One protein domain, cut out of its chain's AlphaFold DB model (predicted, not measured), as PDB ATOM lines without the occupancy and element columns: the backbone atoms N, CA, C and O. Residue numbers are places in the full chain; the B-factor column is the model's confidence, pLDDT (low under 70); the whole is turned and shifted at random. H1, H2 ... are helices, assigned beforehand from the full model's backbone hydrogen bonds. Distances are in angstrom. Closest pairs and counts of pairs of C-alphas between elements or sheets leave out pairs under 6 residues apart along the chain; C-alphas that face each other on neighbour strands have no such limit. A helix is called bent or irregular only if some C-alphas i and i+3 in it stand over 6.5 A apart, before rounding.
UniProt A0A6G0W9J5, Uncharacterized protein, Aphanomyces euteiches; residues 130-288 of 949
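AT A GLANCE: This is residues 130 to 288 of the 949 residues of an uncharacterized protein of Aphanomyces euteiches (UniProt A0A6G0W9J5). A short helix, H4, forms the core between H2 on one side and H6 on the other, both crossing it steeply, with little H1 near its start. H7 passes beyond the end of H4 with H5 beside it, and H3 packs on H5. The 159 printed residues hold seven named helices, H1 to H7 in chain order, and no named strand: all helix. The whole is compact and rounded, radius of gyration of the C-alphas 15.5 A, spanning 40 by 39 by 36 A.

IN THESE COORDINATES: H1, residues 143 to 146, begins at C-alpha (29.585, -27.014, -39.844). H2, residues 155 to 175, is 30.1 A long; H3 is residues 179 to 193, 22.1 A. H4 is residues 201 to 210, H5 residues 214 to 231, 25.9 A, and H6 residues 243 to 252. H7, residues 265 to 285, 30.6 A, ends at (49.512, -28.991, -20.188). H3 is irregular, only just, with C-alphas 189 and 192 6.52 A apart; H5 is irregular, with C-alphas 215 and 218 7.7 A apart.

HOW THE PARTS SIT: The hub H4 touches H1, closest C-alphas Leu 145 and Ile 201, 4.8 A; H2, Val 162 and Val 205, 5.1 A; and H6, Asp 203 and Leu 244, 5.0 A. H5 touches H7, Pro 214 and Ala 274, 4.9 A, at a shallow tilt of 34 degrees, only just short of steep. H5 also touches H3, Thr 187 and Leu 220, 5.7 A. H4 to H7 form an up and down bundle, each running against the one before. H2 and H3 touch only at the corner, through residues 172 to 173 and 179 to 183 alone, closest C-alphas Ser 173 and Ser 179, 5.5 A. Every O i to N i+4 pair is within hydrogen-bond range in H4 and H7, but 16 of 17 in H2, 9 of 11 in H3, 10 of 14 in H5 and 5 of 6 in H6; H1 is too short for one.

THE WHOLE: The C-alphas farthest apart, Asp 130 and Gly 288, are 44.9 A apart. The printed part has no cut. The links H5 to H6 and H6 to H7 are long. Mean pLDDT of the printed part is 75.9; residues under 70 include 231 to 241 and 258 to 267.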
ATOM      1  N   ASP A 130      23.727 -17.534 -44.188       52.34
ATOM      2  CA  ASP A 130      22.996 -17.445 -42.899       52.34
ATOM      3  C   ASP A 130      22.609 -18.822 -42.304       52.34
ATOM      4  O   ASP A 130      22.681 -19.025 -41.095       52.34
ATOM      5  N   HIS A 131      22.216 -19.791 -43.143       57.91
ATOM      6  CA  HIS A 131      21.805 -21.129 -42.684       57.91
ATOM      7  C   HIS A 131      22.998 -22.007 -42.264       57.91
ATOM      8  O   HIS A 131      22.832 -22.951 -41.498       57.91
ATOM      9  N   LYS A 132      24.207 -21.698 -42.747       62.94
ATOM     10  CA  LYS A 132      25.451 -22.431 -42.462       62.94
ATOM     11  C   LYS A 132      25.992 -22.143 -41.054       62.94
ATOM     12  O   LYS A 132      26.720 -22.961 -40.487       62.94
ATOM     13  N   PHE A 133      25.623 -20.984 -40.505       66.62
ATOM     14  CA  PHE A 133      26.007 -20.485 -39.183       66.62
ATOM     15  C   PHE A 133      24.808 -20.369 -38.224       66.62
ATOM     16  O   PHE A 133      24.907 -19.672 -37.213       66.62
ATOM     17  N   ALA A 134      23.679 -21.019 -38.530       70.12
ATOM     18  CA  ALA A 134      22.467 -20.957 -37.719       70.12
ATOM     19  C   ALA A 134      22.697 -21.439 -36.273       70.12
ATOM     20  O   ALA A 134      23.545 -22.291 -36.005       70.12
ATOM     21  N   VAL A 135      21.944 -20.860 -35.337       65.88
ATOM     22  CA  VAL A 135      21.991 -21.185 -33.907       65.88
ATOM     23  C   VAL A 135      20.839 -22.139 -33.594       65.88
ATOM     24  O   VAL A 135      19.712 -21.693 -33.397       65.88
ATOM     25  N   ASP A 136      21.132 -23.438 -33.562       65.38
ATOM     26  CA  ASP A 136      20.165 -24.503 -33.270       65.38
ATOM     27  C   ASP A 136      20.350 -25.060 -31.847       65.38
ATOM     28  O   ASP A 136      21.469 -25.142 -31.335       65.38
ATOM     29  N   ASP A 137      19.257 -25.504 -31.218       60.12
ATOM     30  CA  ASP A 137      19.280 -26.050 -29.850       60.12
ATOM     31  C   ASP A 137      19.827 -27.490 -29.756       60.12
ATOM     32  O   ASP A 137      20.126 -27.969 -28.662       60.12
ATOM     33  N   THR A 138      19.977 -28.194 -30.884       62.81
ATOM     34  CA  THR A 138      20.418 -29.603 -30.943       62.81
ATOM     35  C   THR A 138      21.841 -29.788 -31.482       62.81
ATOM     36  O   THR A 138      22.524 -30.741 -31.111       62.81
ATOM     37  N   THR A 139      22.322 -28.881 -32.335       68.38
ATOM     38  CA  THR A 139      23.626 -28.958 -33.015       68.38
ATOM     39  C   THR A 139      24.614 -27.954 -32.421       68.38
ATOM     40  O   THR A 139      24.816 -26.865 -32.950       68.38
ATOM     41  N   MET A 140      25.282 -28.352 -31.332       69.94
ATOM     42  CA  MET A 140      26.178 -27.496 -30.527       69.94
ATOM     43  C   MET A 140      27.253 -26.746 -31.336       69.94
ATOM     44  O   MET A 140      27.622 -25.628 -30.980       69.94
ATOM     45  N   VAL A 141      27.769 -27.363 -32.407       77.12
ATOM     46  CA  VAL A 141      28.798 -26.781 -33.283       77.12
ATOM     47  C   VAL A 141      28.438 -27.020 -34.760       77.12
ATOM     48  O   VAL A 141      28.846 -28.046 -35.328       77.12
ATOM     49  N   PRO A 142      27.695 -26.095 -35.401       80.12
ATOM     50  CA  PRO A 142      27.383 -26.151 -36.829       80.12
ATOM     51  C   PRO A 142      28.631 -26.276 -37.708       80.12
ATOM     52  O   PRO A 142      29.736 -25.891 -37.312       80.12
ATOM     53  N   GLN A 143      28.463 -26.801 -38.925       73.94
ATOM     54  CA  GLN A 143      29.585 -27.014 -39.844       73.94
ATOM     55  C   GLN A 143      30.293 -25.697 -40.197       73.94
ATOM     56  O   GLN A 143      31.518 -25.635 -40.123       73.94
ATOM     57  N   GLY A 144      29.539 -24.621 -40.459       74.62
ATOM     58  CA  GLY A 144      30.108 -23.322 -40.821       74.62
ATOM     59  C   GLY A 144      31.075 -22.743 -39.787       74.62
ATOM     60  O   GLY A 144      32.016 -22.061 -40.177       74.62
ATOM     61  N   LEU A 145      30.917 -23.046 -38.490       77.94
ATOM     62  CA  LEU A 145      31.853 -22.551 -37.474       77.94
ATOM     63  C   LEU A 145      33.262 -23.135 -37.635       77.94
ATOM     64  O   LEU A 145      34.229 -22.426 -37.373       77.94
ATOM     65  N   ALA A 146      33.382 -24.401 -38.044       77.75
ATOM     66  CA  ALA A 146      34.665 -25.094 -38.177       77.75
ATOM     67  C   ALA A 146      35.278 -25.000 -39.585       77.75
ATOM     68  O   ALA A 146      36.417 -25.416 -39.779       77.75
ATOM     69  N   ASP A 147      34.551 -24.449 -40.556       78.62
ATOM     70  CA  ASP A 147      35.103 -24.160 -41.875       78.62
ATOM     71  C   ASP A 147      36.080 -22.970 -41.819       78.62
ATOM     72  O   ASP A 147      36.010 -22.094 -40.950       78.62
ATOM     73  N   LYS A 148      36.992 -22.918 -42.796       78.56
ATOM     74  CA  LYS A 148      37.930 -21.804 -42.976       78.56
ATOM     75  C   LYS A 148      37.183 -20.486 -43.204       78.56
ATOM     76  O   LYS A 148      36.311 -20.415 -44.069       78.56
ATOM     77  N   ILE A 149      37.588 -19.427 -42.498       77.56
ATOM     78  CA  ILE A 149      37.066 -18.069 -42.718       77.56
ATOM     79  C   ILE A 149      37.350 -17.640 -44.167       77.56
ATOM     80  O   ILE A 149      38.501 -17.486 -44.582       77.56
ATOM     81  N   GLU A 150      36.282 -17.451 -44.945       72.25
ATOM     82  CA  GLU A 150      36.344 -16.947 -46.318       72.25
ATOM     83  C   GLU A 150      36.534 -15.422 -46.309       72.25
ATOM     84  O   GLU A 150      35.832 -14.704 -45.597       72.25
ATOM     85  N   THR A 151      37.415 -14.897 -47.164       67.69
ATOM     86  CA  THR A 151      37.739 -13.456 -47.261       67.69
ATOM     87  C   THR A 151      36.574 -12.561 -47.709       67.69
ATOM     88  O   THR A 151      36.711 -11.340 -47.738       67.69
ATOM     89  N   LYS A 152      35.419 -13.149 -48.052       69.88
ATOM     90  CA  LYS A 152      34.175 -12.443 -48.392       69.88
ATOM     91  C   LYS A 152      33.418 -11.917 -47.160       69.88
ATOM     92  O   LYS A 152      32.594 -11.014 -47.297       69.88
ATOM     93  N   TYR A 153      33.649 -12.488 -45.974       74.81
ATOM     94  CA  TYR A 153      32.948 -12.095 -44.748       74.81
ATOM     95  C   TYR A 153      33.589 -10.849 -44.123       74.81
ATOM     96  O   TYR A 153      34.808 -10.760 -44.007       74.81
ATOM     97  N   ARG A 154      32.766  -9.887 -43.687       74.25
ATOM     98  CA  ARG A 154      33.231  -8.708 -42.933       74.25
ATOM     99  C   ARG A 154      33.390  -9.037 -41.449       74.25
ATOM    100  O   ARG A 154      32.570  -9.774 -40.901       74.25
ATOM    101  N   ASP A 155      34.333  -8.382 -40.779       73.00
ATOM    102  CA  ASP A 155      34.559  -8.528 -39.332       73.00
ATOM    103  C   ASP A 155      33.285  -8.275 -38.502       73.00
ATOM    104  O   ASP A 155      32.990  -9.032 -37.580       73.00
ATOM    105  N   ASP A 156      32.459  -7.290 -38.882       73.50
ATOM    106  CA  ASP A 156      31.158  -7.004 -38.249       73.50
ATOM    107  C   ASP A 156      30.160  -8.175 -38.305       73.50
ATOM    108  O   ASP A 156      29.248  -8.262 -37.480       73.50
ATOM    109  N   PHE A 157      30.267  -9.034 -39.322       79.31
ATOM    110  CA  PHE A 157      29.402 -10.198 -39.519       79.31
ATOM    111  C   PHE A 157      29.923 -11.388 -38.711       79.31
ATOM    112  O   PHE A 157      29.164 -11.982 -37.944       79.31
ATOM    113  N   ILE A 158      31.233 -11.651 -38.779       78.75
ATOM    114  CA  ILE A 158      31.906 -12.663 -37.951       78.75
ATOM    115  C   ILE A 158      31.680 -12.350 -36.461       78.75
ATOM    116  O   ILE A 158      31.261 -13.220 -35.702       78.75
ATOM    117  N   GLY A 159      31.850 -11.091 -36.047       78.75
ATOM    118  CA  GLY A 159      31.620 -10.643 -34.672       78.75
ATOM    119  C   GLY A 159      30.183 -10.850 -34.180       78.75
ATOM    120  O   GLY A 159      29.987 -11.184 -33.012       78.75
ATOM    121  N   LYS A 160      29.173 -10.720 -35.054       80.31
ATOM    122  CA  LYS A 160      27.769 -11.021 -34.712       80.31
ATOM    123  C   LYS A 160      27.544 -12.515 -34.511       80.31
ATOM    124  O   LYS A 160      27.025 -12.886 -33.462       80.31
ATOM    125  N   ILE A 161      28.010 -13.351 -35.444       82.06
ATOM    126  CA  ILE A 161      27.942 -14.819 -35.335       82.06
ATOM    127  C   ILE A 161      28.609 -15.283 -34.033       82.06
ATOM    128  O   ILE A 161      28.008 -16.033 -33.265       82.06
ATOM    129  N   VAL A 162      29.812 -14.777 -33.734       83.19
ATOM    130  CA  VAL A 162      30.537 -15.098 -32.495       83.19
ATOM    131  C   VAL A 162      29.715 -14.720 -31.261       83.19
ATOM    132  O   VAL A 162      29.534 -15.542 -30.368       83.19
ATOM    133  N   VAL A 163      29.152 -13.510 -31.218       83.31
ATOM    134  CA  VAL A 163      28.320 -13.056 -30.093       83.31
ATOM    135  C   VAL A 163      27.036 -13.882 -29.937       83.31
ATOM    136  O   VAL A 163      26.612 -14.113 -28.805       83.31
ATOM    137  N   GLU A 164      26.407 -14.323 -31.023       83.00
ATOM    138  CA  GLU A 164      25.169 -15.112 -30.981       83.00
ATOM    139  C   GLU A 164      25.415 -16.560 -30.536       83.00
ATOM    140  O   GLU A 164      24.745 -17.022 -29.609       83.00
ATOM    141  N   HIS A 165      26.439 -17.232 -31.072       83.19
ATOM    142  CA  HIS A 165      26.834 -18.573 -30.616       83.19
ATOM    143  C   HIS A 165      27.348 -18.574 -29.175       83.19
ATOM    144  O   HIS A 165      26.893 -19.386 -28.370       83.19
ATOM    145  N   THR A 166      28.193 -17.611 -28.786       84.06
ATOM    146  CA  THR A 166      28.633 -17.473 -27.388       84.06
ATOM    147  C   THR A 166      27.445 -17.245 -26.443       84.06
ATOM    148  O   THR A 166      27.392 -17.853 -25.374       84.06
ATOM    149  N   LYS A 167      26.450 -16.425 -26.823       83.50
ATOM    150  CA  LYS A 167      25.205 -16.271 -26.045       83.50
ATOM    151  C   LYS A 167      24.420 -17.581 -25.944       83.50
ATOM    152  O   LYS A 167      23.836 -17.826 -24.889       83.50
ATOM    153  N   ASN A 168      24.390 -18.403 -26.995       82.62
ATOM    154  CA  ASN A 168      23.673 -19.675 -26.959       82.62
ATOM    155  C   ASN A 168      24.347 -20.691 -26.034       82.62
ATOM    156  O   ASN A 168      23.699 -21.229 -25.140       82.62
ATOM    157  N   TRP A 169      25.663 -20.870 -26.157       84.25
ATOM    158  CA  TRP A 169      26.418 -21.760 -25.272       84.25
ATOM    159  C   TRP A 169      26.314 -21.326 -23.799       84.25
ATOM    160  O   TRP A 169      26.170 -22.177 -22.929       84.25
ATOM    161  N   ILE A 170      26.292 -20.016 -23.499       81.44
ATOM    162  CA  ILE A 170      26.055 -19.504 -22.131       81.44
ATOM    163  C   ILE A 170      24.647 -19.843 -21.618       81.44
ATOM    164  O   ILE A 170      24.504 -20.141 -20.431       81.44
ATOM    165  N   LYS A 171      23.614 -19.788 -22.474       79.56
ATOM    166  CA  LYS A 171      22.255 -20.219 -22.107       79.56
ATOM    167  C   LYS A 171      22.251 -21.713 -21.796       79.56
ATOM    168  O   LYS A 171      21.901 -22.077 -20.677       79.56
ATOM    169  N   MET A 172      22.715 -22.542 -22.733       74.62
ATOM    170  CA  MET A 172      22.786 -24.000 -22.590       74.62
ATOM    171  C   MET A 172      23.553 -24.416 -21.326       74.62
ATOM    172  O   MET A 172      23.029 -25.178 -20.518       74.62
ATOM    173  N   SER A 173      24.725 -23.824 -21.066       73.19
ATOM    174  CA  SER A 173      25.523 -24.085 -19.856       73.19
ATOM    175  C   SER A 173      24.873 -23.599 -18.544       73.19
ATOM    176  O   SER A 173      25.500 -23.684 -17.489       73.19
ATOM    177  N   SER A 174      23.665 -23.027 -18.596       68.50
ATOM    178  CA  SER A 174      22.888 -22.566 -17.437       68.50
ATOM    179  C   SER A 174      21.459 -23.120 -17.372       68.50
ATOM    180  O   SER A 174      20.843 -23.042 -16.313       68.50
ATOM    181  N   SER A 175      20.931 -23.682 -18.466       61.75
ATOM    182  CA  SER A 175      19.593 -24.286 -18.523       61.75
ATOM    183  C   SER A 175      19.595 -25.794 -18.264       61.75
ATOM    184  O   SER A 175      18.578 -26.334 -17.839       61.75
ATOM    185  N   PHE A 176      20.717 -26.482 -18.499       53.69
ATOM    186  CA  PHE A 176      20.879 -27.890 -18.137       53.69
ATOM    187  C   PHE A 176      21.330 -28.031 -16.678       53.69
ATOM    188  O   PHE A 176      22.366 -27.491 -16.289       53.69
ATOM    189  N   GLY A 177      20.578 -28.804 -15.884       51.00
ATOM    190  CA  GLY A 177      20.893 -29.068 -14.471       51.00
ATOM    191  C   GLY A 177      22.245 -29.761 -14.252       51.00
ATOM    192  O   GLY A 177      22.876 -29.554 -13.220       51.00
ATOM    193  N   ASN A 178      22.729 -30.498 -15.257       58.81
ATOM    194  CA  ASN A 178      24.066 -31.086 -15.289       58.81
ATOM    195  C   ASN A 178      24.966 -30.307 -16.262       58.81
ATOM    196  O   ASN A 178      25.234 -30.739 -17.382       58.81
ATOM    197  N   SER A 179      25.495 -29.165 -15.819       67.44
ATOM    198  CA  SER A 179      26.481 -28.369 -16.576       67.44
ATOM    199  C   SER A 179      27.706 -29.186 -17.032       67.44
ATOM    200  O   SER A 179      28.271 -28.926 -18.095       67.44
ATOM    201  N   ARG A 180      28.063 -30.226 -16.269       69.69
ATOM    202  CA  ARG A 180      29.104 -31.212 -16.588       69.69
ATOM    203  C   ARG A 180      28.827 -31.995 -17.878       69.69
ATOM    204  O   ARG A 180      29.756 -32.221 -18.644       69.69
ATOM    205  N   GLU A 181      27.576 -32.376 -18.143       74.69
ATOM    206  CA  GLU A 181      27.194 -33.106 -19.364       74.69
ATOM    207  C   GLU A 181      27.309 -32.208 -20.597       74.69
ATOM    208  O   GLU A 181      27.854 -32.625 -21.617       74.69
ATOM    209  N   PHE A 182      26.872 -30.946 -20.489       82.06
ATOM    210  CA  PHE A 182      27.046 -29.952 -21.553       82.06
ATOM    211  C   PHE A 182      28.526 -29.802 -21.940       82.06
ATOM    212  O   PHE A 182      28.851 -29.827 -23.124       82.06
ATOM    213  N   ILE A 183      29.430 -29.704 -20.959       81.81
ATOM    214  CA  ILE A 183      30.869 -29.581 -21.226       81.81
ATOM    215  C   ILE A 183      31.467 -30.875 -21.780       81.81
ATOM    216  O   ILE A 183      32.212 -30.810 -22.752       81.81
ATOM    217  N   GLN A 184      31.098 -32.049 -21.261       81.31
ATOM    218  CA  GLN A 184      31.553 -33.328 -21.820       81.31
ATOM    219  C   GLN A 184      31.130 -33.497 -23.288       81.31
ATOM    220  O   GLN A 184      31.961 -33.857 -24.124       81.31
ATOM    221  N   ASN A 185      29.882 -33.163 -23.624       81.69
ATOM    222  CA  ASN A 185      29.376 -33.204 -24.996       81.69
ATOM    223  C   ASN A 185      30.068 -32.159 -25.891       81.69
ATOM    224  O   ASN A 185      30.460 -32.473 -27.016       81.69
ATOM    225  N   LEU A 186      30.293 -30.938 -25.391       84.00
ATOM    226  CA  LEU A 186      31.015 -29.895 -26.125       84.00
ATOM    227  C   LEU A 186      32.465 -30.317 -26.410       84.00
ATOM    228  O   LEU A 186      32.899 -30.243 -27.559       84.00
ATOM    229  N   THR A 187      33.192 -30.837 -25.415       82.88
ATOM    230  CA  THR A 187      34.553 -31.368 -25.595       82.88
ATOM    231  C   THR A 187      34.569 -32.506 -26.618       82.88
ATOM    232  O   THR A 187      35.399 -32.478 -27.523       82.88
ATOM    233  N   GLN A 188      33.626 -33.455 -26.570       82.62
ATOM    234  CA  GLN A 188      33.541 -34.543 -27.559       82.62
ATOM    235  C   GLN A 188      33.277 -34.060 -28.999       82.62
ATOM    236  O   GLN A 188      33.757 -34.688 -29.940       82.62
ATOM    237  N   VAL A 189      32.548 -32.955 -29.201       81.94
ATOM    238  CA  VAL A 189      32.247 -32.409 -30.544       81.94
ATOM    239  C   VAL A 189      33.346 -31.468 -31.064       81.94
ATOM    240  O   VAL A 189      33.556 -31.374 -32.279       81.94
ATOM    241  N   VAL A 190      34.046 -30.768 -30.166       83.38
ATOM    242  CA  VAL A 190      35.104 -29.798 -30.497       83.38
ATOM    243  C   VAL A 190      36.469 -30.483 -30.626       83.38
ATOM    244  O   VAL A 190      37.160 -30.258 -31.620       83.38
ATOM    245  N   GLN A 191      36.851 -31.361 -29.690       81.88
ATOM    246  CA  GLN A 191      38.183 -31.982 -29.653       81.88
ATOM    247  C   GLN A 191      38.579 -32.705 -30.955       81.88
ATOM    248  O   GLN A 191      39.715 -32.512 -31.391       81.88
ATOM    249  N   PRO A 192      37.704 -33.472 -31.641       81.94
ATOM    250  CA  PRO A 192      38.075 -34.145 -32.885       81.94
ATOM    251  C   PRO A 192      38.491 -33.199 -34.020       81.94
ATOM    252  O   PRO A 192      39.242 -33.623 -34.898       81.94
ATOM    253  N   ARG A 193      38.022 -31.941 -34.004       75.12
ATOM    254  CA  ARG A 193      38.234 -30.962 -35.086       75.12
ATOM    255  C   ARG A 193      39.613 -30.293 -35.051       75.12
ATOM    256  O   ARG A 193      40.025 -29.743 -36.062       75.12
ATOM    257  N   TYR A 194      40.322 -30.357 -33.922       76.88
ATOM    258  CA  TYR A 194      41.633 -29.724 -33.731       76.88
ATOM    259  C   TYR A 194      42.803 -30.724 -33.861       76.88
ATOM    260  O   TYR A 194      42.608 -31.915 -33.590       76.88
ATOM    261  N   PRO A 195      44.026 -30.273 -34.214       70.44
ATOM    262  CA  PRO A 195      44.392 -28.896 -34.572       70.44
ATOM    263  C   PRO A 195      43.893 -28.462 -35.962       70.44
ATOM    264  O   PRO A 195      43.976 -29.218 -36.926       70.44
ATOM    265  N   CYS A 196      43.445 -27.209 -36.076       72.62
ATOM    266  CA  CYS A 196      43.140 -26.567 -37.356       72.62
ATOM    267  C   CYS A 196      44.388 -25.842 -37.888       72.62
ATOM    268  O   CYS A 196      44.953 -25.007 -37.188       72.62
ATOM    269  N   HIS A 197      44.783 -26.087 -39.141       74.00
ATOM    270  CA  HIS A 197      45.867 -25.342 -39.817       74.00
ATOM    271  C   HIS A 197      45.375 -24.056 -40.523       74.00
ATOM    272  O   HIS A 197      46.068 -23.488 -41.366       74.00
ATOM    273  N   TYR A 198      44.143 -23.622 -40.253       78.25
ATOM    274  CA  TYR A 198      43.504 -22.461 -40.876       78.25
ATOM    275  C   TYR A 198      42.513 -21.814 -39.897       78.25
ATOM    276  O   TYR A 198      41.955 -22.523 -39.062       78.25
ATOM    277  N   PRO A 199      42.307 -20.484 -39.954       79.19
ATOM    278  CA  PRO A 199      41.452 -19.790 -38.996       79.19
ATOM    279  C   PRO A 199      39.978 -20.121 -39.231       79.19
ATOM    280  O   PRO A 199      39.500 -20.096 -40.370       79.19
ATOM    281  N   THR A 200      39.267 -20.397 -38.142       84.62
ATOM    282  CA  THR A 200      37.846 -20.767 -38.109       84.62
ATOM    283  C   THR A 200      37.055 -19.783 -37.243       84.62
ATOM    284  O   THR A 200      37.619 -19.065 -36.416       84.62
ATOM    285  N   ILE A 201      35.727 -19.741 -37.395       84.19
ATOM    286  CA  ILE A 201      34.881 -18.950 -36.481       84.19
ATOM    287  C   ILE A 201      34.767 -19.654 -35.113       84.19
ATOM    288  O   ILE A 201      34.591 -18.998 -34.087       84.19
ATOM    289  N   LEU A 202      34.943 -20.980 -35.076       85.81
ATOM    290  CA  LEU A 202      34.983 -21.791 -33.861       85.81
ATOM    291  C   LEU A 202      36.095 -21.351 -32.897       85.81
ATOM    292  O   LEU A 202      35.841 -21.308 -31.697       85.81
ATOM    293  N   ASP A 203      37.263 -20.939 -33.403       85.25
ATOM    294  CA  ASP A 203      38.354 -20.379 -32.588       85.25
ATOM    295  C   ASP A 203      37.882 -19.149 -31.788       85.25
ATOM    296  O   ASP A 203      38.083 -19.046 -30.577       85.25
ATOM    297  N   GLU A 204      37.190 -18.223 -32.458       84.81
ATOM    298  CA  GLU A 204      36.650 -17.007 -31.845       84.81
ATOM    299  C   GLU A 204      35.501 -17.306 -30.871       84.81
ATOM    300  O   GLU A 204      35.451 -16.700 -29.799       84.81
ATOM    301  N   VAL A 205      34.597 -18.238 -31.209       86.75
ATOM    302  CA  VAL A 205      33.468 -18.654 -30.349       86.75
ATOM    303  C   VAL A 205      33.961 -19.351 -29.083       86.75
ATOM    304  O   VAL A 205      33.502 -19.012 -27.991       86.75
ATOM    305  N   LEU A 206      34.902 -20.291 -29.210       86.31
ATOM    306  CA  LEU A 206      35.441 -21.072 -28.097       86.31
ATOM    307  C   LEU A 206      36.157 -20.171 -27.089       86.31
ATOM    308  O   LEU A 206      35.848 -20.203 -25.896       86.31
ATOM    309  N   VAL A 207      37.055 -19.304 -27.565       86.75
ATOM    310  CA  VAL A 207      37.769 -18.372 -26.686       86.75
ATOM    311  C   VAL A 207      36.803 -17.324 -26.112       86.75
ATOM    312  O   VAL A 207      36.865 -17.027 -24.919       86.75
ATOM    313  N   ALA A 208      35.842 -16.804 -26.888       86.12
ATOM    314  CA  ALA A 208      34.825 -15.887 -26.360       86.12
ATOM    315  C   ALA A 208      33.916 -16.538 -25.299       86.12
ATOM    316  O   ALA A 208      33.520 -15.857 -24.352       86.12
ATOM    317  N   PHE A 209      33.616 -17.836 -25.412       87.06
ATOM    318  CA  PHE A 209      32.891 -18.592 -24.390       87.06
ATOM    319  C   PHE A 209      33.718 -18.744 -23.109       87.06
ATOM    320  O   PHE A 209      33.224 -18.388 -22.039       87.06
ATOM    321  N   ILE A 210      34.992 -19.142 -23.211       86.38
ATOM    322  CA  ILE A 210      35.926 -19.231 -22.071       86.38
ATOM    323  C   ILE A 210      36.028 -17.882 -21.331       86.38
ATOM    324  O   ILE A 210      35.852 -17.826 -20.116       86.38
ATOM    325  N   PHE A 211      36.164 -16.759 -22.047       84.44
ATOM    326  CA  PHE A 211      36.177 -15.413 -21.443       84.44
ATOM    327  C   PHE A 211      34.838 -14.964 -20.812       84.44
ATOM    328  O   PHE A 211      34.772 -13.917 -20.155       84.44
ATOM    329  N   LYS A 212      33.754 -15.731 -20.974       83.81
ATOM    330  CA  LYS A 212      32.474 -15.524 -20.272       83.81
ATOM    331  C   LYS A 212      32.195 -16.580 -19.200       83.81
ATOM    332  O   LYS A 212      31.455 -16.250 -18.268       83.81
ATOM    333  N   ARG A 213      32.792 -17.768 -19.317       81.69
ATOM    334  CA  ARG A 213      32.668 -18.942 -18.442       81.69
ATOM    335  C   ARG A 213      34.055 -19.543 -18.114       81.69
ATOM    336  O   ARG A 213      34.354 -20.655 -18.559       81.69
ATOM    337  N   PRO A 214      34.924 -18.825 -17.373       79.06
ATOM    338  CA  PRO A 214      36.273 -19.299 -17.053       79.06
ATOM    339  C   PRO A 214      36.288 -20.600 -16.235       79.06
ATOM    340  O   PRO A 214      37.280 -21.327 -16.274       79.06
ATOM    341  N   GLU A 215      35.189 -20.930 -15.551       79.75
ATOM    342  CA  GLU A 215      35.001 -22.186 -14.817       79.75
ATOM    343  C   GLU A 215      35.187 -23.451 -15.679       79.75
ATOM    344  O   GLU A 215      35.548 -24.491 -15.142       79.75
ATOM    345  N   TYR A 216      35.016 -23.368 -17.005       83.75
ATOM    346  CA  TYR A 216      35.152 -24.513 -17.922       83.75
ATOM    347  C   TYR A 216      36.485 -24.552 -18.685       83.75
ATOM    348  O   TYR A 216      36.648 -25.351 -19.610       83.75
ATOM    349  N   THR A 217      37.445 -23.685 -18.339       83.50
ATOM    350  CA  THR A 217      38.692 -23.548 -19.114       83.50
ATOM    351  C   THR A 217      39.511 -24.837 -19.122       83.50
ATOM    352  O   THR A 217      39.968 -25.253 -20.184       83.50
ATOM    353  N   GLN A 218      39.662 -25.500 -17.971       81.25
ATOM    354  CA  GLN A 218      40.490 -26.704 -17.861       81.25
ATOM    355  C   GLN A 218      39.875 -27.877 -18.654       81.25
ATOM    356  O   GLN A 218      40.570 -28.489 -19.463       81.25
ATOM    357  N   ASP A 219      38.566 -28.121 -18.512       83.56
ATOM    358  CA  ASP A 219      37.834 -29.207 -19.193       83.56
ATOM    359  C   ASP A 219      37.783 -29.066 -20.726       83.56
ATOM    360  O   ASP A 219      37.784 -30.068 -21.444       83.56
ATOM    361  N   LEU A 220      37.712 -27.831 -21.240       83.06
ATOM    362  CA  LEU A 220      37.661 -27.568 -22.683       83.06
ATOM    363  C   LEU A 220      39.057 -27.455 -23.300       83.06
ATOM    364  O   LEU A 220      39.300 -27.996 -24.377       83.06
ATOM    365  N   LEU A 221      39.978 -26.741 -22.647       83.94
ATOM    366  CA  LEU A 221      41.245 -26.342 -23.259       83.94
ATOM    367  C   LEU A 221      42.365 -27.373 -23.036       83.94
ATOM    368  O   LEU A 221      43.111 -27.640 -23.977       83.94
ATOM    369  N   LYS A 222      42.457 -28.024 -21.863       83.38
ATOM    370  CA  LYS A 222      43.492 -29.045 -21.569       83.38
ATOM    371  C   LYS A 222      43.463 -30.204 -22.594       83.38
ATOM    372  O   LYS A 222      44.520 -30.510 -23.150       83.38
ATOM    373  N   PRO A 223      42.296 -30.774 -22.982       83.56
ATOM    374  CA  PRO A 223      42.239 -31.848 -23.985       83.56
ATOM    375  C   PRO A 223      42.518 -31.384 -25.426       83.56
ATOM    376  O   PRO A 223      42.911 -32.200 -26.266       83.56
ATOM    377  N   LEU A 224      42.319 -30.097 -25.735       81.50
ATOM    378  CA  LEU A 224      42.651 -29.497 -27.035       81.50
ATOM    379  C   LEU A 224      44.152 -29.241 -27.167       81.50
ATOM    380  O   LEU A 224      44.748 -29.603 -28.183       81.50
ATOM    381  N   ILE A 225      44.766 -28.676 -26.125       78.25
ATOM    382  CA  ILE A 225      46.211 -28.450 -26.048       78.25
ATOM    383  C   ILE A 225      46.949 -29.786 -26.159       78.25
ATOM    384  O   ILE A 225      47.776 -29.946 -27.053       78.25
ATOM    385  N   GLN A 226      46.595 -30.774 -25.329       78.06
ATOM    386  CA  GLN A 226      47.202 -32.110 -25.367       78.06
ATOM    387  C   GLN A 226      47.111 -32.751 -26.758       78.06
ATOM    388  O   GLN A 226      48.079 -33.348 -27.227       78.06
ATOM    389  N   ARG A 227      45.982 -32.587 -27.462       77.19
ATOM    390  CA  ARG A 227      45.820 -33.095 -28.831       77.19
ATOM    391  C   ARG A 227      46.740 -32.381 -29.824       77.19
ATOM    392  O   ARG A 227      47.396 -33.059 -30.607       77.19
ATOM    393  N   CYS A 228      46.865 -31.054 -29.749       73.19
ATOM    394  CA  CYS A 228      47.817 -30.295 -30.569       73.19
ATOM    395  C   CYS A 228      49.269 -30.746 -30.307       73.19
ATOM    396  O   CYS A 228      49.991 -31.064 -31.251       73.19
ATOM    397  N   ILE A 229      49.657 -30.856 -29.033       71.38
ATOM    398  CA  ILE A 229      50.976 -31.300 -28.542       71.38
ATOM    399  C   ILE A 229      51.311 -32.752 -28.960       71.38
ATOM    400  O   ILE A 229      52.484 -33.115 -29.094       71.38
ATOM    401  N   VAL A 230      50.305 -33.602 -29.195       70.19
ATOM    402  CA  VAL A 230      50.477 -34.967 -29.731       70.19
ATOM    403  C   VAL A 230      50.539 -34.999 -31.265       70.19
ATOM    404  O   VAL A 230      51.218 -35.865 -31.818       70.19
ATOM    405  N   THR A 231      49.861 -34.080 -31.962       69.06
ATOM    406  CA  THR A 231      49.880 -34.001 -33.435       69.06
ATOM    407  C   THR A 231      51.175 -33.385 -33.972       69.06
ATOM    408  O   THR A 231      51.778 -33.957 -34.876       69.06
ATOM    409  N   TYR A 232      51.631 -32.260 -33.414       65.88
ATOM    410  CA  TYR A 232      52.845 -31.551 -33.847       65.88
ATOM    411  C   TYR A 232      54.116 -32.142 -33.205       65.88
ATOM    412  O   TYR A 232      54.822 -31.458 -32.471       65.88
ATOM    413  N   LYS A 233      54.381 -33.439 -33.416       56.94
ATOM    414  CA  LYS A 233      55.533 -34.132 -32.807       56.94
ATOM    415  C   LYS A 233      56.849 -33.404 -33.095       56.94
ATOM    416  O   LYS A 233      57.211 -33.242 -34.254       56.94
ATOM    417  N   ASP A 234      57.533 -33.015 -32.024       54.56
ATOM    418  CA  ASP A 234      58.872 -32.410 -31.989       54.56
ATOM    419  C   ASP A 234      59.058 -31.109 -32.808       54.56
ATOM    420  O   ASP A 234      60.162 -30.573 -32.878       54.56
ATOM    421  N   GLU A 235      57.981 -30.536 -33.359       59.22
ATOM    422  CA  GLU A 235      57.981 -29.195 -33.950       59.22
ATOM    423  C   GLU A 235      57.534 -28.136 -32.929       59.22
ATOM    424  O   GLU A 235      56.482 -28.303 -32.305       59.22
ATOM    425  N   PRO A 236      58.222 -26.980 -32.823       61.59
ATOM    426  CA  PRO A 236      57.730 -25.871 -32.019       61.59
ATOM    427  C   PRO A 236      56.414 -25.332 -32.599       61.59
ATOM    428  O   PRO A 236      56.317 -24.976 -33.786       61.59
ATOM    429  N   VAL A 237      55.397 -25.269 -31.739       62.88
ATOM    430  CA  VAL A 237      54.083 -24.699 -32.046       62.88
ATOM    431  C   VAL A 237      54.138 -23.184 -31.832       62.88
ATOM    432  O   VAL A 237      54.414 -22.711 -30.732       62.88
ATOM    433  N   THR A 238      53.859 -22.419 -32.885       63.75
ATOM    434  CA  THR A 238      53.793 -20.945 -32.866       63.75
ATOM    435  C   THR A 238      52.367 -20.470 -33.148       63.75
ATOM    436  O   THR A 238      51.588 -21.193 -33.784       63.75
ATOM    437  N   ALA A 239      52.004 -19.249 -32.734       62.09
ATOM    438  CA  ALA A 239      50.667 -18.700 -32.994       62.09
ATOM    439  C   ALA A 239      50.277 -18.639 -34.490       62.09
ATOM    440  O   ALA A 239      49.089 -18.678 -34.811       62.09
ATOM    441  N   ASP A 240      51.241 -18.594 -35.416       64.75
ATOM    442  CA  ASP A 240      50.971 -18.640 -36.862       64.75
ATOM    443  C   ASP A 240      50.643 -20.045 -37.392       64.75
ATOM    444  O   ASP A 240      49.884 -20.167 -38.354       64.75
ATOM    445  N   LYS A 241      51.140 -21.112 -36.748       68.75
ATOM    446  CA  LYS A 241      50.763 -22.501 -37.078       68.75
ATOM    447  C   LYS A 241      49.392 -22.898 -36.519       68.75
ATOM    448  O   LYS A 241      48.791 -23.850 -37.015       68.75
ATOM    449  N   ASN A 242      48.901 -22.218 -35.478       77.38
ATOM    450  CA  ASN A 242      47.679 -22.602 -34.765       77.38
ATOM    451  C   ASN A 242      46.767 -21.389 -34.452       77.38
ATOM    452  O   ASN A 242      46.941 -20.710 -33.437       77.38
ATOM    453  N   PRO A 243      45.744 -21.130 -35.287       80.88
ATOM    454  CA  PRO A 243      44.852 -19.976 -35.156       80.88
ATOM    455  C   PRO A 243      44.051 -19.876 -33.851       80.88
ATOM    456  O   PRO A 243      43.694 -18.761 -33.467       80.88
ATOM    457  N   LEU A 244      43.826 -20.984 -33.132       83.44
ATOM    458  CA  LEU A 244      43.209 -20.963 -31.799       83.44
ATOM    459  C   LEU A 244      44.053 -20.144 -30.811       83.44
ATOM    460  O   LEU A 244      43.528 -19.345 -30.038       83.44
ATOM    461  N   ILE A 245      45.374 -20.283 -30.892       82.31
ATOM    462  CA  ILE A 245      46.349 -19.524 -30.098       82.31
ATOM    463  C   ILE A 245      46.285 -18.053 -30.494       82.31
ATOM    464  O   ILE A 245      46.131 -17.177 -29.647       82.31
ATOM    465  N   LYS A 246      46.283 -17.784 -31.805       84.62
ATOM    466  CA  LYS A 246      46.134 -16.431 -32.344       84.62
ATOM    467  C   LYS A 246      44.802 -15.788 -31.940       84.62
ATOM    468  O   LYS A 246      44.726 -14.564 -31.888       84.62
ATOM    469  N   ALA A 247      43.753 -16.559 -31.644       85.25
ATOM    470  CA  ALA A 247      42.529 -16.071 -31.006       85.25
ATOM    471  C   ALA A 247      42.711 -15.828 -29.497       85.25
ATOM    472  O   ALA A 247      42.325 -14.761 -29.024       85.25
ATOM    473  N   MET A 248      43.351 -16.741 -28.757       87.56
ATOM    474  CA  MET A 248      43.656 -16.563 -27.328       87.56
ATOM    475  C   MET A 248      44.473 -15.292 -27.056       87.56
ATOM    476  O   MET A 248      43.968 -14.422 -26.344       87.56
ATOM    477  N   SER A 249      45.648 -15.107 -27.672       87.06
ATOM    478  CA  SER A 249      46.485 -13.910 -27.459       87.06
ATOM    479  C   SER A 249      45.736 -12.612 -27.792       87.06
ATOM    480  O   SER A 249      45.715 -11.680 -26.986       87.06
ATOM    481  N   ARG A 250      45.007 -12.570 -28.924       86.56
ATOM    482  CA  ARG A 250      44.194 -11.401 -29.323       86.56
ATOM    483  C   ARG A 250      43.058 -11.079 -28.348       86.56
ATOM    484  O   ARG A 250      42.670  -9.914 -28.260       86.56
ATOM    485  N   LYS A 251      42.491 -12.066 -27.641       85.94
ATOM    486  CA  LYS A 251      41.511 -11.809 -26.570       85.94
ATOM    487  C   LYS A 251      42.214 -11.371 -25.289       85.94
ATOM    488  O   LYS A 251      41.803 -10.364 -24.724       85.94
ATOM    489  N   ILE A 252      43.277 -12.057 -24.860       87.25
ATOM    490  CA  ILE A 252      44.069 -11.706 -23.667       87.25
ATOM    491  C   ILE A 252      44.458 -10.217 -23.702       87.25
ATOM    492  O   ILE A 252      44.112  -9.481 -22.771       87.25
ATOM    493  N   GLY A 253      45.015  -9.751 -24.827       84.25
ATOM    494  CA  GLY A 253      45.451  -8.366 -25.044       84.25
ATOM    495  C   GLY A 253      44.372  -7.277 -24.991       84.25
ATOM    496  O   GLY A 253      44.707  -6.094 -25.005       84.25
ATOM    497  N   LEU A 254      43.076  -7.598 -24.890       83.38
ATOM    498  CA  LEU A 254      42.012  -6.581 -24.843       83.38
ATOM    499  C   LEU A 254      42.071  -5.664 -23.599       83.38
ATOM    500  O   LEU A 254      41.591  -4.528 -23.671       83.38
ATOM    501  N   ASP A 255      42.674  -6.121 -22.493       76.38
ATOM    502  CA  ASP A 255      42.957  -5.298 -21.300       76.38
ATOM    503  C   ASP A 255      44.166  -4.376 -21.575       76.38
ATOM    504  O   ASP A 255      44.056  -3.153 -21.467       76.38
ATOM    505  N   LYS A 256      45.281  -4.952 -22.060       78.25
ATOM    506  CA  LYS A 256      46.534  -4.266 -22.445       78.25
ATOM    507  C   LYS A 256      46.300  -3.136 -23.458       78.25
ATOM    508  O   LYS A 256      46.703  -1.999 -23.224       78.25
ATOM    509  N   HIS A 257      45.563  -3.406 -24.539       76.88
ATOM    510  CA  HIS A 257      45.250  -2.441 -25.608       76.88
ATOM    511  C   HIS A 257      44.120  -1.456 -25.251       76.88
ATOM    512  O   HIS A 257      43.516  -0.852 -26.138       76.88
ATOM    513  N   ARG A 258      43.792  -1.316 -23.956       66.62
ATOM    514  CA  ARG A 258      42.773  -0.421 -23.366       66.62
ATOM    515  C   ARG A 258      41.329  -0.583 -23.873       66.62
ATOM    516  O   ARG A 258      40.447   0.146 -23.423       66.62
ATOM    517  N   ARG A 259      41.041  -1.566 -24.736       61.72
ATOM    518  CA  ARG A 259      39.717  -1.766 -25.364       61.72
ATOM    519  C   ARG A 259      38.616  -2.149 -24.367       61.72
ATOM    520  O   ARG A 259      37.444  -1.939 -24.661       61.72
ATOM    521  N   LEU A 260      38.969  -2.673 -23.189       57.59
ATOM    522  CA  LEU A 260      38.011  -3.008 -22.125       57.59
ATOM    523  C   LEU A 260      37.688  -1.856 -21.160       57.59
ATOM    524  O   LEU A 260      36.627  -1.884 -20.542       57.59
ATOM    525  N   TYR A 261      38.540  -0.831 -21.047       51.97
ATOM    526  CA  TYR A 261      38.373   0.250 -20.058       51.97
ATOM    527  C   TYR A 261      37.235   1.232 -20.391       51.97
ATOM    528  O   TYR A 261      36.881   2.072 -19.569       51.97
ATOM    529  N   GLN A 262      36.614   1.099 -21.568       53.25
ATOM    530  CA  GLN A 262      35.361   1.777 -21.930       53.25
ATOM    531  C   GLN A 262      34.105   1.027 -21.428       53.25
ATOM    532  O   GLN A 262      32.983   1.427 -21.731       53.25
ATOM    533  N   CYS A 263      34.264  -0.070 -20.679       50.94
ATOM    534  CA  CYS A 263      33.180  -0.874 -20.114       50.94
ATOM    535  C   CYS A 263      33.366  -1.118 -18.607       50.94
ATOM    536  O   CYS A 263      34.447  -0.945 -18.049       50.94
ATOM    537  N   CYS A 264      32.281  -1.514 -17.935       56.06
ATOM    538  CA  CYS A 264      32.206  -1.616 -16.476       56.06
ATOM    539  C   CYS A 264      33.293  -2.522 -15.865       56.06
ATOM    540  O   CYS A 264      33.591  -3.593 -16.398       56.06
ATOM    541  N   SER A 265      33.788  -2.147 -14.679       60.81
ATOM    542  CA  SER A 265      34.862  -2.831 -13.931       60.81
ATOM    543  C   SER A 265      34.687  -4.352 -13.806       60.81
ATOM    544  O   SER A 265      35.642  -5.101 -14.004       60.81
ATOM    545  N   LEU A 266      33.456  -4.828 -13.578       59.28
ATOM    546  CA  LEU A 266      33.115  -6.258 -13.513       59.28
ATOM    547  C   LEU A 266      33.514  -7.045 -14.779       59.28
ATOM    548  O   LEU A 266      33.787  -8.244 -14.694       59.28
ATOM    549  N   SER A 267      33.566  -6.394 -15.947       62.50
ATOM    550  CA  SER A 267      34.010  -7.021 -17.195       62.50
ATOM    551  C   SER A 267      35.532  -7.180 -17.258       62.50
ATOM    552  O   SER A 267      35.982  -8.216 -17.741       62.50
ATOM    553  N   SER A 268      36.320  -6.223 -16.745       72.81
ATOM    554  CA  SER A 268      37.783  -6.381 -16.629       72.81
ATOM    555  C   SER A 268      38.130  -7.435 -15.568       72.81
ATOM    556  O   SER A 268      38.944  -8.316 -15.832       72.81
ATOM    557  N   THR A 269      37.421  -7.478 -14.431       74.94
ATOM    558  CA  THR A 269      37.595  -8.547 -13.428       74.94
ATOM    559  C   THR A 269      37.383  -9.943 -14.021       74.94
ATOM    560  O   THR A 269      38.237 -10.813 -13.853       74.94
ATOM    561  N   ARG A 270      36.285 -10.176 -14.761       76.50
ATOM    562  CA  ARG A 270      36.056 -11.481 -15.413       76.50
ATOM    563  C   ARG A 270      37.122 -11.786 -16.468       76.50
ATOM    564  O   ARG A 270      37.547 -12.933 -16.572       76.50
ATOM    565  N   HIS A 271      37.566 -10.773 -17.214       83.88
ATOM    566  CA  HIS A 271      38.637 -10.908 -18.202       83.88
ATOM    567  C   HIS A 271      39.943 -11.385 -17.561       83.88
ATOM    568  O   HIS A 271      40.517 -12.373 -18.001       83.88
ATOM    569  N   ARG A 272      40.359 -10.742 -16.465       82.25
ATOM    570  CA  ARG A 272      41.569 -11.085 -15.707       82.25
ATOM    571  C   ARG A 272      41.510 -12.504 -15.123       82.25
ATOM    572  O   ARG A 272      42.488 -13.236 -15.239       82.25
ATOM    573  N   VAL A 273      40.358 -12.930 -14.594       82.94
ATOM    574  CA  VAL A 273      40.140 -14.320 -14.138       82.94
ATOM    575  C   VAL A 273      40.244 -15.324 -15.295       82.94
ATOM    576  O   VAL A 273      40.883 -16.362 -15.142       82.94
ATOM    577  N   ALA A 274      39.668 -15.023 -16.462       84.56
ATOM    578  CA  ALA A 274      39.746 -15.905 -17.629       84.56
ATOM    579  C   ALA A 274      41.166 -16.010 -18.209       84.56
ATOM    580  O   ALA A 274      41.611 -17.115 -18.506       84.56
ATOM    581  N   THR A 275      41.910 -14.902 -18.293       87.00
ATOM    582  CA  THR A 275      43.333 -14.916 -18.675       87.00
ATOM    583  C   THR A 275      44.143 -15.833 -17.756       87.00
ATOM    584  O   THR A 275      44.914 -16.654 -18.245       87.00
ATOM    585  N   LEU A 276      43.933 -15.759 -16.438       85.19
ATOM    586  CA  LEU A 276      44.612 -16.633 -15.475       85.19
ATOM    587  C   LEU A 276      44.228 -18.111 -15.639       85.19
ATOM    588  O   LEU A 276      45.111 -18.967 -15.646       85.19
ATOM    589  N   ALA A 277      42.938 -18.413 -15.824       85.00
ATOM    590  CA  ALA A 277      42.458 -19.776 -16.054       85.00
ATOM    591  C   ALA A 277      43.042 -20.394 -17.339       85.00
ATOM    592  O   ALA A 277      43.446 -21.560 -17.336       85.00
ATOM    593  N   ILE A 278      43.150 -19.605 -18.417       87.38
ATOM    594  CA  ILE A 278      43.819 -20.014 -19.659       87.38
ATOM    595  C   ILE A 278      45.295 -20.295 -19.370       87.38
ATOM    596  O   ILE A 278      45.749 -21.410 -19.608       87.38
ATOM    597  N   VAL A 279      46.020 -19.331 -18.792       87.81
ATOM    598  CA  VAL A 279      47.468 -19.433 -18.544       87.81
ATOM    599  C   VAL A 279      47.829 -20.612 -17.629       87.81
ATOM    600  O   VAL A 279      48.736 -21.367 -17.976       87.81
ATOM    601  N   LYS A 280      47.091 -20.855 -16.532       86.25
ATOM    602  CA  LYS A 280      47.262 -22.066 -15.695       86.25
ATOM    603  C   LYS A 280      47.128 -23.337 -16.535       86.25
ATOM    604  O   LYS A 280      47.975 -24.223 -16.458       86.25
ATOM    605  N   THR A 281      46.097 -23.399 -17.379       85.69
ATOM    606  CA  THR A 281      45.848 -24.554 -18.251       85.69
ATOM    607  C   THR A 281      46.961 -24.745 -19.291       85.69
ATOM    608  O   THR A 281      47.243 -25.887 -19.651       85.69
ATOM    609  N   LEU A 282      47.636 -23.676 -19.741       85.88
ATOM    610  CA  LEU A 282      48.801 -23.785 -20.632       85.88
ATOM    611  C   LEU A 282      49.973 -24.478 -19.922       85.88
ATOM    612  O   LEU A 282      50.465 -25.499 -20.400       85.88
ATOM    613  N   PHE A 283      50.378 -23.967 -18.754       84.69
ATOM    614  CA  PHE A 283      51.529 -24.489 -18.009       84.69
ATOM    615  C   PHE A 283      51.315 -25.918 -17.487       84.69
ATOM    616  O   PHE A 283      52.215 -26.746 -17.613       84.69
ATOM    617  N   GLU A 284      50.116 -26.247 -16.993       84.50
ATOM    618  CA  GLU A 284      49.755 -27.620 -16.595       84.50
ATOM    619  C   GLU A 284      49.665 -28.610 -17.768       84.50
ATOM    620  O   GLU A 284      49.677 -29.823 -17.555       84.50
ATOM    621  N   SER A 285      49.512 -28.126 -19.003       80.38
ATOM    622  CA  SER A 285      49.512 -28.991 -20.188       80.38
ATOM    623  C   SER A 285      50.928 -29.289 -20.688       80.38
ATOM    624  O   SER A 285      51.130 -30.305 -21.354       80.38
ATOM    625  N   ASN A 286      51.910 -28.441 -20.358       76.62
ATOM    626  CA  ASN A 286      53.299 -28.590 -20.785       76.62
ATOM    627  C   ASN A 286      54.110 -29.505 -19.846       76.62
ATOM    628  O   ASN A 286      55.028 -29.074 -19.143       76.62
ATOM    629  N   VAL A 287      53.748 -30.788 -19.815       70.44
ATOM    630  CA  VAL A 287      54.400 -31.795 -18.966       70.44
ATOM    631  C   VAL A 287      55.599 -32.417 -19.687       70.44
ATOM    632  O   VAL A 287      55.443 -33.096 -20.701       70.44
ATOM    633  N   GLY A 288      56.798 -32.237 -19.124       61.38
ATOM    634  CA  GLY A 288      58.004 -32.981 -19.513       61.38
ATOM    635  C   GLY A 288      58.634 -32.618 -20.866       61.38
ATOM    636  O   GLY A 288      59.394 -33.422 -21.401       61.38
TER     637      GLY A 288